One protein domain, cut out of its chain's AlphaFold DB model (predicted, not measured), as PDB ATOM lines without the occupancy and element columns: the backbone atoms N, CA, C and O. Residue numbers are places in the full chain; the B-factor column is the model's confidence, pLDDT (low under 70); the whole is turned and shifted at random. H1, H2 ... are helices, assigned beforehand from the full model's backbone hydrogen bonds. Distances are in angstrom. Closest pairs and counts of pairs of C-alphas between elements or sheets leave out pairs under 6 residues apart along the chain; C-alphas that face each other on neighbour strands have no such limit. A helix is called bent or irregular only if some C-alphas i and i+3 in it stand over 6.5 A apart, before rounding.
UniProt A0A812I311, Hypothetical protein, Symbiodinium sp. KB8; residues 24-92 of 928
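AT A GLANCE: This is residues 24 to 92 of the 928 residues of the protein "Hypothetical protein" of Symbiodinium sp. KB8 (UniProt A0A812I311). One long helix, H2, sticks out from a small head like a handle, with residues 58 to 92 standing free of the rest. The head lies at the beginning of H2 and holds the short helix H1, which stands crosswise to H2, and residues 24 to 33 and 41 to 49, which belong to no named element. The printed part has 69 residues, with two named helices in the order H1, H2 and no named strand; 50 of the residues are in the helices, and the class is all helix. The whole is extended, with a radius of gyration of the C-alphas of 22.0 A and spans of 68 by 19 by 18 A.

HOW THE PARTS SIT: H2, residues 50 to 92, is the longest helix. H1, residues 34 to 40, and H2 only just touch, with 3 pairs of C-alphas within 8 A. The closest C-alphas of the two are those of Leu 40 and Ile 53, 6.0 A apart. H2 touches H1 with residues 52 to 56 alone. Their lines stand about perpendicular, at 87 degrees, and their centres are 28.0 A apart. In both H1 and H2 every O i to N i+4 pair is within hydrogen-bond range.

IN THESE COORDINATES: H2 has 43 residues and measures 62.8 A from the C-alpha of Val 50 at (5.220, -61.454, -31.182) to that of Thr 92 at (-35.104, -13.504, -27.300). H1 has 7 residues and measures 10.0 A from its first to its last C-alpha; it begins at Glu 34, with its C-alpha at (6.186, -52.233, -45.813), and ends at Leu 40. Neither helix is bent.

THE WHOLE: The two C-alphas farthest apart, those of Gln 29 and Thr 92, are 69.0 A from each other. The link from H1 to H2 is short, with 9 residues. Residues 31 to 36, of which 34 to 36 belong to H1, also stand free. The printed part has no cut; its mean pLDDT is 84.4, and no printed residue is under 70.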
ATOM      1  N   LYS A  24      12.020 -64.169 -32.838       70.06
ATOM      2  CA  LYS A  24      11.936 -63.029 -33.762       70.06
ATOM      3  C   LYS A  24      11.703 -63.548 -35.183       70.06
ATOM      4  O   LYS A  24      12.331 -64.525 -35.599       70.06
ATOM      5  N   VAL A  25      10.814 -62.891 -35.927       78.12
ATOM      6  CA  VAL A  25      10.574 -63.181 -37.344       78.12
ATOM      7  C   VAL A  25      11.110 -61.997 -38.148       78.12
ATOM      8  O   VAL A  25      10.609 -60.893 -37.965       78.12
ATOM      9  N   PRO A  26      12.105 -62.186 -39.034       75.56
ATOM     10  CA  PRO A  26      12.606 -61.093 -39.859       75.56
ATOM     11  C   PRO A  26      11.516 -60.559 -40.790       75.56
ATOM     12  O   PRO A  26      10.821 -61.353 -41.430       75.56
ATOM     13  N   ASP A  27      11.446 -59.241 -40.962       75.12
ATOM     14  CA  ASP A  27      10.444 -58.567 -41.802       75.12
ATOM     15  C   ASP A  27      10.345 -59.150 -43.219       75.12
ATOM     16  O   ASP A  27       9.256 -59.354 -43.751       75.12
ATOM     17  N   SER A  28      11.484 -59.542 -43.800       72.88
ATOM     18  CA  SER A  28      11.563 -60.209 -45.112       72.88
ATOM     19  C   SER A  28      10.771 -61.527 -45.237       72.88
ATOM     20  O   SER A  28      10.507 -61.977 -46.355       72.88
ATOM     21  N   GLN A  29      10.394 -62.162 -44.122       76.56
ATOM     22  CA  GLN A  29       9.585 -63.387 -44.089       76.56
ATOM     23  C   GLN A  29       8.088 -63.102 -43.896       76.56
ATOM     24  O   GLN A  29       7.245 -63.914 -44.295       76.56
ATOM     25  N   LEU A  30       7.737 -61.941 -43.338       77.25
ATOM     26  CA  LEU A  30       6.362 -61.482 -43.197       77.25
ATOM     27  C   LEU A  30       5.900 -60.856 -44.518       77.25
ATOM     28  O   LEU A  30       6.316 -59.769 -44.900       77.25
ATOM     29  N   LYS A  31       4.985 -61.528 -45.230       84.56
ATOM     30  CA  LYS A  31       4.377 -61.016 -46.477       84.56
ATOM     31  C   LYS A  31       3.328 -59.925 -46.212       84.56
ATOM     32  O   LYS A  31       2.185 -60.037 -46.657       84.56
ATOM     33  N   LEU A  32       3.711 -58.900 -45.462       87.69
ATOM     34  CA  LEU A  32       2.909 -57.723 -45.152       87.69
ATOM     35  C   LEU A  32       3.422 -56.510 -45.952       87.69
ATOM     36  O   LEU A  32       4.583 -56.496 -46.360       87.69
ATOM     37  N   PRO A  33       2.574 -55.501 -46.211       87.31
ATOM     38  CA  PRO A  33       3.021 -54.227 -46.761       87.31
ATOM     39  C   PRO A  33       4.072 -53.548 -45.867       87.31
ATOM     40  O   PRO A  33       4.000 -53.628 -44.642       87.31
ATOM     41  N   GLU A  34       5.037 -52.866 -46.483       78.94
ATOM     42  CA  GLU A  34       6.186 -52.233 -45.813       78.94
ATOM     43  C   GLU A  34       5.761 -51.126 -44.824       78.94
ATOM     44  O   GLU A  34       6.386 -50.932 -43.784       78.94
ATOM     45  N   ASP A  35       4.638 -50.456 -45.095       82.62
ATOM     46  CA  ASP A  35       3.982 -49.501 -44.198       82.62
ATOM     47  C   ASP A  35       3.330 -50.161 -42.972       82.62
ATOM     48  O   ASP A  35       3.277 -49.545 -41.912       82.62
ATOM     49  N   VAL A  36       2.885 -51.418 -43.087       83.50
ATOM     50  CA  VAL A  36       2.322 -52.197 -41.970       83.50
ATOM     51  C   VAL A  36       3.428 -52.796 -41.106       83.50
ATOM     52  O   VAL A  36       3.309 -52.782 -39.884       83.50
ATOM     53  N   LEU A  37       4.517 -53.286 -41.709       84.44
ATOM     54  CA  LEU A  37       5.686 -53.777 -40.964       84.44
ATOM     55  C   LEU A  37       6.282 -52.667 -40.095       84.44
ATOM     56  O   LEU A  37       6.421 -52.843 -38.892       84.44
ATOM     57  N   ARG A  38       6.460 -51.472 -40.668       82.50
ATOM     58  CA  ARG A  38       6.941 -50.277 -39.958       82.50
ATOM     59  C   ARG A  38       6.006 -49.756 -38.849       82.50
ATOM     60  O   ARG A  38       6.426 -48.938 -38.036       82.50
ATOM     61  N   GLU A  39       4.741 -50.175 -38.829       86.44
ATOM     62  CA  GLU A  39       3.791 -49.877 -37.742       86.44
ATOM     63  C   GLU A  39       3.756 -50.967 -36.653       86.44
ATOM     64  O   GLU A  39       3.301 -50.697 -35.537       86.44
ATOM     65  N   LEU A  40       4.202 -52.184 -36.981       88.25
ATOM     66  CA  LEU A  40       4.269 -53.339 -36.080       88.25
ATOM     67  C   LEU A  40       5.623 -53.463 -35.374       88.25
ATOM     68  O   LEU A  40       5.648 -53.948 -34.248       88.25
ATOM     69  N   ASP A  41       6.701 -53.029 -36.026       88.62
ATOM     70  CA  ASP A  41       8.056 -52.891 -35.490       88.62
ATOM     71  C   ASP A  41       8.140 -51.586 -34.673       88.62
ATOM     72  O   ASP A  41       8.247 -50.484 -35.225       88.62
ATOM     73  N   ILE A  42       7.978 -51.697 -33.350       83.56
ATOM     74  CA  ILE A  42       7.850 -50.567 -32.419       83.56
ATOM     75  C   ILE A  42       9.228 -50.074 -31.964       83.56
ATOM     76  O   ILE A  42       9.374 -48.876 -31.710       83.56
ATOM     77  N   ASP A  43      10.217 -50.966 -31.851       84.25
ATOM     78  CA  ASP A  43      11.601 -50.606 -31.510       84.25
ATOM     79  C   ASP A  43      12.483 -50.255 -32.729       84.25
ATOM     80  O   ASP A  43      13.549 -49.655 -32.558       84.25
ATOM     81  N   HIS A  44      11.970 -50.476 -33.944       84.19
ATOM     82  CA  HIS A  44      12.595 -50.180 -35.236       84.19
ATOM     83  C   HIS A  44      13.850 -51.025 -35.531       84.19
ATOM     84  O   HIS A  44      14.775 -50.550 -36.200       84.19
ATOM     85  N   ASP A  45      13.894 -52.274 -35.048       87.56
ATOM     86  CA  ASP A  45      15.010 -53.203 -35.280       87.56
ATOM     87  C   ASP A  45      14.911 -54.035 -36.579       87.56
ATOM     88  O   ASP A  45      15.868 -54.727 -36.951       87.56
ATOM     89  N   GLY A  46      13.798 -53.919 -37.317       86.12
ATOM     90  CA  GLY A  46      13.538 -54.631 -38.572       86.12
ATOM     91  C   GLY A  46      13.119 -56.096 -38.398       86.12
ATOM     92  O   GLY A  46      13.262 -56.897 -39.338       86.12
ATOM     93  N   GLN A  47      12.677 -56.485 -37.195       87.88
ATOM     94  CA  GLN A  47      12.166 -57.821 -36.884       87.88
ATOM     95  C   GLN A  47      10.974 -57.764 -35.920       87.88
ATOM     96  O   GLN A  47      11.133 -57.927 -34.707       87.88
ATOM     97  N   VAL A  48       9.759 -57.664 -36.469       84.81
ATOM     98  CA  VAL A  48       8.520 -57.669 -35.670       84.81
ATOM     99  C   VAL A  48       8.470 -58.857 -34.690       84.81
ATOM    100  O   VAL A  48       8.342 -60.027 -35.077       84.81
ATOM    101  N   HIS A  49       8.494 -58.562 -33.390       89.94
ATOM    102  CA  HIS A  49       8.380 -59.552 -32.326       89.94
ATOM    103  C   HIS A  49       6.911 -59.821 -31.960       89.94
ATOM    104  O   HIS A  49       6.039 -58.951 -32.016       89.94
ATOM    105  N   VAL A  50       6.602 -61.043 -31.508       85.06
ATOM    106  CA  VAL A  50       5.220 -61.454 -31.182       85.06
ATOM    107  C   VAL A  50       4.584 -60.557 -30.105       85.06
ATOM    108  O   VAL A  50       3.379 -60.299 -30.142       85.06
ATOM    109  N   SER A  51       5.382 -60.028 -29.169       80.69
ATOM    110  CA  SER A  51       4.904 -59.074 -28.158       80.69
ATOM    111  C   SER A  51       4.451 -57.739 -28.749       80.69
ATOM    112  O   SER A  51       3.521 -57.135 -28.219       80.69
ATOM    113  N   GLU A  52       5.065 -57.284 -29.839       85.75
ATOM    114  CA  GLU A  52       4.731 -56.015 -30.492       85.75
ATOM    115  C   GLU A  52       3.444 -56.136 -31.301       85.75
ATOM    116  O   GLU A  52       2.575 -55.276 -31.198       85.75
ATOM    117  N   ILE A  53       3.235 -57.272 -31.980       86.56
ATOM    118  CA  ILE A  53       1.946 -57.606 -32.608       86.56
ATOM    119  C   ILE A  53       0.826 -57.582 -31.555       86.56
ATOM    120  O   ILE A  53      -0.228 -56.978 -31.766       86.56
ATOM    121  N   VAL A  54       1.054 -58.184 -30.382       83.31
ATOM    122  CA  VAL A  54       0.092 -58.157 -29.265       83.31
ATOM    123  C   VAL A  54      -0.097 -56.736 -28.710       83.31
ATOM    124  O   VAL A  54      -1.229 -56.344 -28.407       83.31
ATOM    125  N   ALA A  55       0.964 -55.931 -28.613       79.25
ATOM    126  CA  ALA A  55       0.886 -54.534 -28.193       79.25
ATOM    127  C   ALA A  55       0.087 -53.677 -29.192       79.25
ATOM    128  O   ALA A  55      -0.796 -52.922 -28.778       79.25
ATOM    129  N   TYR A  56       0.313 -53.844 -30.498       85.00
ATOM    130  CA  TYR A  56      -0.407 -53.166 -31.575       85.00
ATOM    131  C   TYR A  56      -1.895 -53.545 -31.593       85.00
ATOM    132  O   TYR A  56      -2.758 -52.666 -31.666       85.00
ATOM    133  N   VAL A  57      -2.227 -54.833 -31.437       86.31
ATOM    134  CA  VAL A  57      -3.621 -55.309 -31.322       86.31
ATOM    135  C   VAL A  57      -4.307 -54.729 -30.078       86.31
ATOM    136  O   VAL A  57      -5.452 -54.276 -30.146       86.31
ATOM    137  N   ASN A  58      -3.614 -54.658 -28.940       80.88
ATOM    138  CA  ASN A  58      -4.157 -54.029 -27.733       80.88
ATOM    139  C   ASN A  58      -4.314 -52.503 -27.882       80.88
ATOM    140  O   ASN A  58      -5.308 -51.939 -27.414       80.88
ATOM    141  N   ARG A  59      -3.386 -51.830 -28.575       80.12
ATOM    142  CA  ARG A  59      -3.444 -50.393 -28.891       80.12
ATOM    143  C   ARG A  59      -4.612 -50.070 -29.824       80.12
ATOM    144  O   ARG A  59      -5.388 -49.168 -29.520       80.12
ATOM    145  N   THR A  60      -4.796 -50.830 -30.903       76.62
ATOM    146  CA  THR A  60      -5.933 -50.665 -31.829       76.62
ATOM    147  C   THR A  60      -7.269 -50.977 -31.158       76.62
ATOM    148  O   THR A  60      -8.221 -50.219 -31.345       76.62
ATOM    149  N   LYS A  61      -7.341 -51.996 -30.288       82.56
ATOM    150  CA  LYS A  61      -8.540 -52.272 -29.478       82.56
ATOM    151  C   LYS A  61      -8.880 -51.108 -28.536       82.56
ATOM    152  O   LYS A  61     -10.029 -50.680 -28.505       82.56
ATOM    153  N   ARG A  62      -7.895 -50.532 -27.828       74.94
ATOM    154  CA  ARG A  62      -8.090 -49.319 -27.000       74.94
ATOM    155  C   ARG A  62      -8.539 -48.115 -27.836       74.94
ATOM    156  O   ARG A  62      -9.467 -47.417 -27.436       74.94
ATOM    157  N   LEU A  63      -7.938 -47.895 -29.007       77.44
ATOM    158  CA  LEU A  63      -8.320 -46.807 -29.913       77.44
ATOM    159  C   LEU A  63      -9.760 -46.955 -30.424       77.44
ATOM    160  O   LEU A  63     -10.494 -45.972 -30.407       77.44
ATOM    161  N   GLN A  64     -10.200 -48.160 -30.805       78.12
ATOM    162  CA  GLN A  64     -11.595 -48.407 -31.197       78.12
ATOM    163  C   GLN A  64     -12.580 -48.119 -30.054       78.12
ATOM    164  O   GLN A  64     -13.593 -47.452 -30.278       78.12
ATOM    165  N   THR A  65     -12.269 -48.553 -28.826       77.38
ATOM    166  CA  THR A  65     -13.099 -48.257 -27.648       77.38
ATOM    167  C   THR A  65     -13.200 -46.746 -27.416       77.38
ATOM    168  O   THR A  65     -14.307 -46.211 -27.326       77.38
ATOM    169  N   ASN A  66     -12.071 -46.030 -27.429       77.25
ATOM    170  CA  ASN A  66     -12.035 -44.580 -27.214       77.25
ATOM    171  C   ASN A  66     -12.765 -43.805 -28.328       77.25
ATOM    172  O   ASN A  66     -13.472 -42.838 -28.045       77.25
ATOM    173  N   TYR A  67     -12.668 -44.250 -29.586       79.38
ATOM    174  CA  TYR A  67     -13.364 -43.615 -30.712       79.38
ATOM    175  C   TYR A  67     -14.892 -43.720 -30.590       79.38
ATOM    176  O   TYR A  67     -15.610 -42.796 -30.980       79.38
ATOM    177  N   SER A  68     -15.408 -44.813 -30.009       77.12
ATOM    178  CA  SER A  68     -16.843 -44.943 -29.724       77.12
ATOM    179  C   SER A  68     -17.317 -43.911 -28.689       77.12
ATOM    180  O   SER A  68     -18.348 -43.266 -28.895       77.12
ATOM    181  N   TYR A  69     -16.518 -43.672 -27.645       78.38
ATOM    182  CA  TYR A  69     -16.823 -42.716 -26.579       78.38
ATOM    183  C   TYR A  69     -16.773 -41.263 -27.074       78.38
ATOM    184  O   TYR A  69     -17.710 -40.498 -26.849       78.38
ATOM    185  N   VAL A  70     -15.737 -40.899 -27.843       78.38
ATOM    186  CA  VAL A  70     -15.626 -39.571 -28.478       78.38
ATOM    187  C   VAL A  70     -16.804 -39.310 -29.419       78.38
ATOM    188  O   VAL A  70     -17.374 -38.222 -29.397       78.38
ATOM    189  N   ARG A  71     -17.236 -40.309 -30.204       85.06
ATOM    190  CA  ARG A  71     -18.388 -40.161 -31.107       85.06
ATOM    191  C   ARG A  71     -19.703 -39.935 -30.352       85.06
ATOM    192  O   ARG A  71     -20.501 -39.113 -30.792       85.06
ATOM    193  N   ILE A  72     -19.924 -40.628 -29.233       87.69
ATOM    194  CA  ILE A  72     -21.107 -40.424 -28.378       87.69
ATOM    195  C   ILE A  72     -21.063 -39.034 -27.724       87.69
ATOM    196  O   ILE A  72     -22.046 -38.299 -27.796       87.69
ATOM    197  N   SER A  73     -19.914 -38.637 -27.168       86.31
ATOM    198  CA  SER A  73     -19.711 -37.320 -26.547       86.31
ATOM    199  C   SER A  73     -19.954 -36.162 -27.526       86.31
ATOM    200  O   SER A  73     -20.678 -35.216 -27.206       86.31
ATOM    201  N   LEU A  74     -19.447 -36.264 -28.760       89.44
ATOM    202  CA  LEU A  74     -19.626 -35.237 -29.793       89.44
ATOM    203  C   LEU A  74     -21.104 -35.118 -30.212       89.44
ATOM    204  O   LEU A  74     -21.615 -34.008 -30.347       89.44
ATOM    205  N   VAL A  75     -21.827 -36.239 -30.331       92.94
ATOM    206  CA  VAL A  75     -23.278 -36.233 -30.604       92.94
ATOM    207  C   VAL A  75     -24.072 -35.619 -29.445       92.94
ATOM    208  O   VAL A  75     -24.955 -34.800 -29.694       92.94
ATOM    209  N   LEU A  76     -23.749 -35.947 -28.189       92.25
ATOM    210  CA  LEU A  76     -24.401 -35.348 -27.016       92.25
ATOM    211  C   LEU A  76     -24.141 -33.839 -26.924       92.25
ATOM    212  O   LEU A  76     -25.075 -33.069 -26.708       92.25
ATOM    213  N   THR A  77     -22.903 -33.407 -27.172       89.75
ATOM    214  CA  THR A  77     -22.525 -31.985 -27.203       89.75
ATOM    215  C   THR A  77     -23.260 -31.232 -28.311       89.75
ATOM    216  O   THR A  77     -23.758 -30.132 -28.083       89.75
ATOM    217  N   LEU A  78     -23.411 -31.839 -29.495       93.88
ATOM    218  CA  LEU A  78     -24.185 -31.259 -30.596       93.88
ATOM    219  C   LEU A  78     -25.670 -31.100 -30.224       93.88
ATOM    220  O   LEU A  78     -26.258 -30.053 -30.490       93.88
ATOM    221  N   ILE A  79     -26.273 -32.107 -29.582       95.38
ATOM    222  CA  ILE A  79     -27.667 -32.049 -29.112       95.38
ATOM    223  C   ILE A  79     -27.830 -30.950 -28.053       95.38
ATOM    224  O   ILE A  79     -28.753 -30.142 -28.156       95.38
ATOM    225  N   ALA A  80     -26.919 -30.868 -27.079       93.81
ATOM    226  CA  ALA A  80     -26.925 -29.824 -26.058       93.81
ATOM    227  C   ALA A  80     -26.797 -28.416 -26.669       93.81
ATOM    228  O   ALA A  80     -27.540 -27.514 -26.289       93.81
ATOM    229  N   PHE A  81     -25.927 -28.239 -27.667       93.94
ATOM    230  CA  PHE A  81     -25.762 -26.969 -28.376       93.94
ATOM    231  C   PHE A  81     -27.015 -26.568 -29.171       93.94
ATOM    232  O   PHE A  81     -27.430 -25.412 -29.126       93.94
ATOM    233  N   VAL A  82     -27.678 -27.514 -29.846       94.19
ATOM    234  CA  VAL A  82     -28.953 -27.252 -30.543       94.19
ATOM    235  C   VAL A  82     -30.062 -26.877 -29.552       94.19
ATOM    236  O   VAL A  82     -30.810 -25.934 -29.811       94.19
ATOM    237  N   LEU A  83     -30.148 -27.552 -28.401       94.75
ATOM    238  CA  LEU A  83     -31.095 -27.198 -27.338       94.75
ATOM    239  C   LEU A  83     -30.804 -25.809 -26.747       94.75
ATOM    240  O   LEU A  83     -31.741 -25.047 -26.526       94.75
ATOM    241  N   PHE A  84     -29.531 -25.452 -26.559       93.56
ATOM    242  CA  PHE A  84     -29.114 -24.124 -26.101       93.56
ATOM    243  C   PHE A  84     -29.476 -23.018 -27.107       93.56
ATOM    244  O   PHE A  84     -30.026 -21.986 -26.731       93.56
ATOM    245  N   LEU A  85     -29.260 -23.241 -28.407       92.00
ATOM    246  CA  LEU A  85     -29.690 -22.290 -29.437       92.00
ATOM    247  C   LEU A  85     -31.218 -22.125 -29.467       92.00
ATOM    248  O   LEU A  85     -31.709 -21.005 -29.604       92.00
ATOM    249  N   LEU A  86     -31.979 -23.212 -29.295       93.25
ATOM    250  CA  LEU A  86     -33.443 -23.157 -29.221       93.25
ATOM    251  C   LEU A  86     -33.941 -22.394 -27.984       93.25
ATOM    252  O   LEU A  86     -34.886 -21.611 -28.103       93.25
ATOM    253  N   THR A  87     -33.310 -22.553 -26.815       90.69
ATOM    254  CA  THR A  87     -33.683 -21.792 -25.611       90.69
ATOM    255  C   THR A  87     -33.290 -20.318 -25.714       90.69
ATOM    256  O   THR A  87     -34.100 -19.463 -25.353       90.69
ATOM    257  N   CYS A  88     -32.131 -19.981 -26.290       87.75
ATOM    258  CA  CYS A  88     -31.753 -18.592 -26.584       87.75
ATOM    259  C   CYS A  88     -32.708 -17.914 -27.586       87.75
ATOM    260  O   CYS A  88     -33.079 -16.751 -27.400       87.75
ATOM    261  N   LEU A  89     -33.164 -18.628 -28.620       88.12
ATOM    262  CA  LEU A  89     -34.177 -18.123 -29.555       88.12
ATOM    263  C   LEU A  89     -35.548 -17.943 -28.876       88.12
ATOM    264  O   LEU A  89     -36.210 -16.928 -29.087       88.12
ATOM    265  N   GLY A  90     -35.955 -18.864 -27.998       84.50
ATOM    266  CA  GLY A  90     -37.174 -18.708 -27.196       84.50
ATOM    267  C   GLY A  90     -37.118 -17.497 -26.255       84.50
ATOM    268  O   GLY A  90     -38.053 -16.694 -26.211       84.50
ATOM    269  N   ALA A  91     -35.999 -17.320 -25.546       80.88
ATOM    270  CA  ALA A  91     -35.786 -16.207 -24.623       80.88
ATOM    271  C   ALA A  91     -35.753 -14.843 -25.334       80.88
ATOM    272  O   ALA A  91     -36.331 -13.878 -24.835       80.88
ATOM    273  N   THR A  92     -35.137 -14.754 -26.517       82.06
ATOM    274  CA  THR A  92     -35.104 -13.504 -27.300       82.06
ATOM    275  C   THR A  92     -36.479 -13.124 -27.852       82.06
ATOM    276  O   THR A  92     -36.851 -11.955 -27.771       82.06
TER     277      THR A  92